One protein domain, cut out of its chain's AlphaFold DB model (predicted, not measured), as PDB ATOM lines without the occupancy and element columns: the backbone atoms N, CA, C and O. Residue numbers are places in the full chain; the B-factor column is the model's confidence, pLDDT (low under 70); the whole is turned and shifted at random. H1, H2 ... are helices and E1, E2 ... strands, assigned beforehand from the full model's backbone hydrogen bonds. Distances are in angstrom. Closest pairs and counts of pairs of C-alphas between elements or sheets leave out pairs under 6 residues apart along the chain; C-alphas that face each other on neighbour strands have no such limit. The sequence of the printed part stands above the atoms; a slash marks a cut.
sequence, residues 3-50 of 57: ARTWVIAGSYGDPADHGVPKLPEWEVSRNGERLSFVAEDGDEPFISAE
ATOM      1  N   ALA A   3     -19.333   7.344 -51.800       81.94
ATOM      2  CA  ALA A   3     -18.808   7.396 -50.434       81.94
ATOM      3  C   ALA A   3     -17.656   6.402 -50.193       81.94
ATOM      4  O   ALA A   3     -16.634   6.757 -49.618       81.94
ATOM      5  N   ARG A   4     -17.782   5.161 -50.685       87.19
ATOM      6  CA  ARG A   4     -16.724   4.148 -50.551       87.19
ATOM      7  C   ARG A   4     -15.482   4.518 -51.361       87.19
ATOM      8  O   ARG A   4     -14.374   4.400 -50.853       87.19
ATOM      9  N   THR A   5     -15.669   4.944 -52.608       89.19
ATOM     10  CA  THR A   5     -14.564   5.349 -53.488       89.19
ATOM     11  C   THR A   5     -13.802   6.527 -52.900       89.19
ATOM     12  O   THR A   5     -12.579   6.504 -52.903       89.19
ATOM     13  N   TRP A   6     -14.513   7.501 -52.332       89.81
ATOM     14  CA  TRP A   6     -13.916   8.651 -51.662       89.81
ATOM     15  C   TRP A   6     -13.031   8.227 -50.482       89.81
ATOM     16  O   TRP A   6     -11.880   8.640 -50.406       89.81
ATOM     17  N   VAL A   7     -13.516   7.327 -49.614       90.12
ATOM     18  CA  VAL A   7     -12.733   6.788 -48.479       90.12
ATOM     19  C   VAL A   7     -11.475   6.049 -48.946       90.12
ATOM     20  O   VAL A   7     -10.408   6.205 -48.355       90.12
ATOM     21  N   ILE A   8     -11.591   5.247 -50.007       91.69
ATOM     22  CA  ILE A   8     -10.447   4.524 -50.570       91.69
ATOM     23  C   ILE A   8      -9.440   5.516 -51.152       91.69
ATOM     24  O   ILE A   8      -8.279   5.465 -50.770       91.69
ATOM     25  N   ALA A   9      -9.873   6.434 -52.019       91.81
ATOM     26  CA  ALA A   9      -9.005   7.423 -52.651       91.81
ATOM     27  C   ALA A   9      -8.303   8.315 -51.613       91.81
ATOM     28  O   ALA A   9      -7.097   8.509 -51.699       91.81
ATOM     29  N   GLY A  10      -9.018   8.727 -50.560       89.69
ATOM     30  CA  GLY A  10      -8.458   9.494 -49.444       89.69
ATOM     31  C   GLY A  10      -7.359   8.765 -48.660       89.69
ATOM     32  O   GLY A  10      -6.570   9.402 -47.973       89.69
ATOM     33  N   SER A  11      -7.273   7.436 -48.768       94.06
ATOM     34  CA  SER A  11      -6.172   6.661 -48.174       94.06
ATOM     35  C   SER A  11      -4.881   6.719 -49.005       94.06
ATOM     36  O   SER A  11      -3.826   6.347 -48.498       94.06
ATOM     37  N   TYR A  12      -4.958   7.161 -50.267       92.69
ATOM     38  CA  TYR A  12      -3.842   7.199 -51.220       92.69
ATOM     39  C   TYR A  12      -3.482   8.612 -51.709       92.69
ATOM     40  O   TYR A  12      -2.515   8.752 -52.456       92.69
ATOM     41  N   GLY A  13      -4.207   9.653 -51.292       91.25
ATOM     42  CA  GLY A  13      -3.975  11.033 -51.724       91.25
ATOM     43  C   GLY A  13      -5.236  11.885 -51.629       91.25
ATOM     44  O   GLY A  13      -6.194  11.506 -50.954       91.25
ATOM     45  N   ASP A  14      -5.248  13.033 -52.309       88.88
ATOM     46  CA  ASP A  14      -6.479  13.808 -52.466       88.88
ATOM     47  C   ASP A  14      -7.430  13.043 -53.413       88.88
ATOM     48  O   ASP A  14      -7.046  12.710 -54.538       88.88
ATOM     49  N   PRO A  15      -8.682  12.745 -53.013       90.94
ATOM     50  CA  PRO A  15      -9.665  12.118 -53.893       90.94
ATOM     51  C   PRO A  15      -9.851  12.831 -55.244       90.94
ATOM     52  O   PRO A  15     -10.153  12.167 -56.240       90.94
ATOM     53  N   ALA A  16      -9.647  14.152 -55.299       90.00
ATOM     54  CA  ALA A  16      -9.730  14.931 -56.530       90.00
ATOM     55  C   ALA A  16      -8.680  14.504 -57.572       90.00
ATOM     56  O   ALA A  16      -9.000  14.448 -58.761       90.00
ATOM     57  N   ASP A  17      -7.481  14.100 -57.137       93.50
ATOM     58  CA  ASP A  17      -6.412  13.596 -58.015       93.50
ATOM     59  C   ASP A  17      -6.797  12.267 -58.689       93.50
ATOM     60  O   ASP A  17      -6.250  11.882 -59.724       93.50
ATOM     61  N   HIS A  18      -7.790  11.574 -58.129       89.62
ATOM     62  CA  HIS A  18      -8.343  10.322 -58.637       89.62
ATOM     63  C   HIS A  18      -9.669  10.512 -59.394       89.62
ATOM     64  O   HIS A  18     -10.370   9.535 -59.668       89.62
ATOM     65  N   GLY A  19     -10.041  11.756 -59.719       90.38
ATOM     66  CA  GLY A  19     -11.291  12.078 -60.411       90.38
ATOM     67  C   GLY A  19     -12.544  11.879 -59.556       90.38
ATOM     68  O   GLY A  19     -13.654  11.826 -60.090       90.38
ATOM     69  N   VAL A  20     -12.394  11.749 -58.233       90.56
ATOM     70  CA  VAL A  20     -13.530  11.707 -57.313       90.56
ATOM     71  C   VAL A  20     -13.995  13.145 -57.070       90.56
ATOM     72  O   VAL A  20     -13.187  13.978 -56.658       90.56
ATOM     73  N   PRO A  21     -15.282  13.466 -57.298       86.44
ATOM     74  CA  PRO A  21     -15.799  14.799 -57.027       86.44
ATOM     75  C   PRO A  21     -15.576  15.209 -55.570       86.44
ATOM     76  O   PRO A  21     -15.700  14.385 -54.655       86.44
ATOM     77  N   LYS A  22     -15.294  16.497 -55.362       81.88
ATOM     78  CA  LYS A  22     -15.280  17.078 -54.019       81.88
ATOM     79  C   LYS A  22     -16.661  16.934 -53.389       81.88
ATOM     80  O   LYS A  22     -17.682  16.991 -54.077       81.88
ATOM     81  N   LEU A  23     -16.675  16.710 -52.079       76.50
ATOM     82  CA  LEU A  23     -17.923  16.741 -51.331       76.50
ATOM     83  C   LEU A  23     -18.432  18.187 -51.302       76.50
ATOM     84  O   LEU A  23     -17.606  19.096 -51.201       76.50
ATOM     85  N   PRO A  24     -19.752  18.402 -51.413       76.44
ATOM     86  CA  PRO A  24     -20.315  19.723 -51.201       76.44
ATOM     87  C   PRO A  24     -20.011  20.173 -49.772       76.44
ATOM     88  O   PRO A  24     -20.070  19.368 -48.836       76.44
ATOM     89  N   GLU A  25     -19.677  21.449 -49.625       83.00
ATOM     90  CA  GLU A  25     -19.537  22.067 -48.316       83.00
ATOM     91  C   GLU A  25     -20.934  22.282 -47.725       83.00
ATOM     92  O   GLU A  25     -21.904  22.614 -48.414       83.00
ATOM     93  N   TRP A  26     -21.062  21.968 -46.442       87.50
ATOM     94  CA  TRP A  26     -22.298  22.119 -45.696       87.50
ATOM     95  C   TRP A  26     -21.984  22.620 -44.298       87.50
ATOM     96  O   TRP A  26     -20.920  22.355 -43.730       87.50
ATOM     97  N   GLU A  27     -22.946  23.310 -43.717       88.25
ATOM     98  CA  GLU A  27     -22.872  23.782 -42.354       88.25
ATOM     99  C   GLU A  27     -23.769  22.948 -41.450       88.25
ATOM    100  O   GLU A  27     -24.805  22.403 -41.848       88.25
ATOM    101  N   VAL A  28     -23.355  22.845 -40.190       89.00
ATOM    102  CA  VAL A  28     -24.152  22.214 -39.143       89.00
ATOM    103  C   VAL A  28     -24.786  23.315 -38.312       89.00
ATOM    104  O   VAL A  28     -24.104  23.994 -37.549       89.00
ATOM    105  N   SER A  29     -26.105  23.443 -38.413       87.12
ATOM    106  CA  SER A  29     -26.885  24.370 -37.600       87.12
ATOM    107  C   SER A  29     -27.500  23.653 -36.398       87.12
ATOM    108  O   SER A  29     -27.971  22.514 -36.493       87.12
ATOM    109  N   ARG A  30     -27.494  24.324 -35.241       88.75
ATOM    110  CA  ARG A  30     -28.180  23.873 -34.026       88.75
ATOM    111  C   ARG A  30     -29.159  24.933 -33.562       88.75
ATOM    112  O   ARG A  30     -28.760  26.060 -33.288       88.75
ATOM    113  N   ASN A  31     -30.420  24.539 -33.410       86.38
ATOM    114  CA  ASN A  31     -31.469  25.390 -32.861       86.38
ATOM    115  C   ASN A  31     -32.230  24.628 -31.769       86.38
ATOM    116  O   ASN A  31     -33.028  23.736 -32.058       86.38
ATOM    117  N   GLY A  32     -31.946  24.951 -30.506       87.75
ATOM    118  CA  GLY A  32     -32.438  24.181 -29.365       87.75
ATOM    119  C   GLY A  32     -31.938  22.735 -29.416       87.75
ATOM    120  O   GLY A  32     -30.735  22.493 -29.508       87.75
ATOM    121  N   GLU A  33     -32.866  21.781 -29.376       87.94
ATOM    122  CA  GLU A  33     -32.562  20.352 -29.527       87.94
ATOM    123  C   GLU A  33     -32.403  19.930 -30.994       87.94
ATOM    124  O   GLU A  33     -31.834  18.881 -31.267       87.94
ATOM    125  N   ARG A  34     -32.824  20.755 -31.961       90.88
ATOM    126  CA  ARG A  34     -32.770  20.406 -33.383       90.88
ATOM    127  C   ARG A  34     -31.355  20.548 -33.942       90.88
ATOM    128  O   ARG A  34     -30.706  21.582 -33.777       90.88
ATOM    129  N   LEU A  35     -30.911  19.527 -34.669       92.75
ATOM    130  CA  LEU A  35     -29.684  19.521 -35.465       92.75
ATOM    131  C   LEU A  35     -30.052  19.487 -36.947       92.75
ATOM    132  O   LEU A  35     -30.820  18.621 -37.362       92.75
ATOM    133  N   SER A  36     -29.474  20.376 -37.743       91.75
ATOM    134  CA  SER A  36     -29.725  20.442 -39.181       91.75
ATOM    135  C   SER A  36     -28.424  20.548 -39.967       91.75
ATOM    136  O   SER A  36     -27.466  21.164 -39.503       91.75
ATOM    137  N   PHE A  37     -28.413  19.971 -41.165       90.00
ATOM    138  CA  PHE A  37     -27.398  20.211 -42.183       90.00
ATOM    139  C   PHE A  37     -27.964  21.163 -43.229       90.00
ATOM    140  O   PHE A  37     -29.082  20.969 -43.718       90.00
ATOM    141  N   VAL A  38     -27.184  22.187 -43.540       89.81
ATOM    142  CA  VAL A  38     -27.565  23.300 -44.402       89.81
ATOM    143  C   VAL A  38     -26.494  23.448 -45.478       89.81
ATOM    144  O   VAL A  38     -25.317  23.235 -45.197       89.81
ATOM    145  N   ALA A  39     -26.886  23.699 -46.727       87.06
ATOM    146  CA  ALA A  39     -25.902  23.995 -47.767       87.06
ATOM    147  C   ALA A  39     -25.268  25.357 -47.460       87.06
ATOM    148  O   ALA A  39     -25.976  26.238 -46.989       87.06
ATOM    149  N   GLU A  40     -23.976  25.536 -47.727       80.56
ATOM    150  CA  GLU A  40     -23.258  26.781 -47.390       80.56
ATOM    151  C   GLU A  40     -23.964  28.050 -47.926       80.56
ATOM    152  O   GLU A  40     -24.041  29.058 -47.233       80.56
ATOM    153  N   ASP A  41     -24.582  27.960 -49.110       79.56
ATOM    154  CA  ASP A  41     -25.294  29.069 -49.766       79.56
ATOM    155  C   ASP A  41     -26.829  29.045 -49.594       79.56
ATOM    156  O   ASP A  41     -27.543  29.800 -50.262       79.56
ATOM    157  N   GLY A  42     -27.381  28.126 -48.799       71.00
ATOM    158  CA  GLY A  42     -28.827  27.886 -48.738       71.00
ATOM    159  C   GLY A  42     -29.407  28.126 -47.355       71.00
ATOM    160  O   GLY A  42     -28.918  27.568 -46.391       71.00
ATOM    161  N   ASP A  43     -30.511  28.860 -47.247       71.25
ATOM    162  CA  ASP A  43     -31.172  29.067 -45.947       71.25
ATOM    163  C   ASP A  43     -31.992  27.844 -45.479       71.25
ATOM    164  O   ASP A  43     -32.314  27.719 -44.295       71.25
ATOM    165  N   GLU A  44     -32.337  26.925 -46.391       84.50
ATOM    166  CA  GLU A  44     -33.219  25.791 -46.090       84.50
ATOM    167  C   GLU A  44     -32.421  24.514 -45.747       84.50
ATOM    168  O   GLU A  44     -31.632  24.027 -46.570       84.50
ATOM    169  N   PRO A  45     -32.632  23.913 -44.560       86.00
ATOM    170  CA  PRO A  45     -31.983  22.665 -44.185       86.00
ATOM    171  C   PRO A  45     -32.480  21.491 -45.034       86.00
ATOM    172  O   PRO A  45     -33.673  21.199 -45.086       86.00
ATOM    173  N   PHE A  46     -31.557  20.736 -45.630       87.81
ATOM    174  CA  PHE A  46     -31.907  19.569 -46.454       87.81
ATOM    175  C   PHE A  46     -31.942  18.257 -45.652       87.81
ATOM    176  O   PHE A  46     -32.593  17.294 -46.058       87.81
ATOM    177  N   ILE A  47     -31.274  18.201 -44.495       90.31
ATOM    178  CA  ILE A  47     -31.409  17.122 -43.507       90.31
ATOM    179  C   ILE A  47     -31.585  17.764 -42.138       90.31
ATOM    180  O   ILE A  47     -30.832  18.659 -41.764       90.31
ATOM    181  N   SER A  48     -32.548  17.283 -41.354       90.94
ATOM    182  CA  SER A  48     -32.722  17.726 -39.973       90.94
ATOM    183  C   SER A  48     -33.166  16.593 -39.054       90.94
ATOM    184  O   SER A  48     -33.820  15.643 -39.477       90.94
ATOM    185  N   ALA A  49     -32.768  16.695 -37.792       92.69
ATOM    186  CA  ALA A  49     -33.099  15.779 -36.717       92.69
ATOM    187  C   ALA A  49     -33.616  16.587 -35.525       92.69
ATOM    188  O   ALA A  49     -32.913  17.458 -35.014       92.69
ATOM    189  N   GLU A  50     -34.840  16.303 -35.085       91.62
ATOM    190  CA  GLU A  50     -35.482  17.053 -33.997       91.62
ATOM    191  C   GLU A  50     -34.948  16.683 -32.612       91.62
ATOM    192  O   GLU A  50     -34.807  17.565 -31.775       91.62
TER     193      GLU A  50
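AT A GLANCE: This is residues 3 to 50 of the 57 residues of an uncharacterized protein of Halobaculum gomorrense (UniProt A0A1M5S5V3). A thin link joins a corner of two short helices, H1 and H2, to a sheet of three strands. The 48 printed residues, mixed in class, hold H1, H2, E1, E2, E3 in order; the strands form a meander, each the antiparallel neighbour of the one before. The whole is only just loose, close to extended: radius of gyration of the C-alphas 14.4 A, spans 40 by 20 by 12 A.

HOW THE PARTS SIT: H1, residues 3 to 10, and H2, residues 15 to 18, only just touch, only at the corner, with 3 pairs of C-alphas within 8 A. In H1 every O i to N i+4 pair is within hydrogen-bond range. E2, residues 34 to 39, forms hairpins with E1, residues 26 to 31, where N 29 and O 36 are 2.9 A apart, and E3, residues 45 to 49, where N 37 and O 47 are 2.8 A apart.

IN THESE COORDINATES: C-alpha 3 is at (-18.808, 7.396, -50.434), C-alpha 49 at (-33.099, 15.779, -36.717). E2 measures 16.3 A.

THE WHOLE: C-alphas 18 and 32, the two farthest apart, are 40.4 A apart. The printed part has no cut; no printed residue is under 70 in pLDDT.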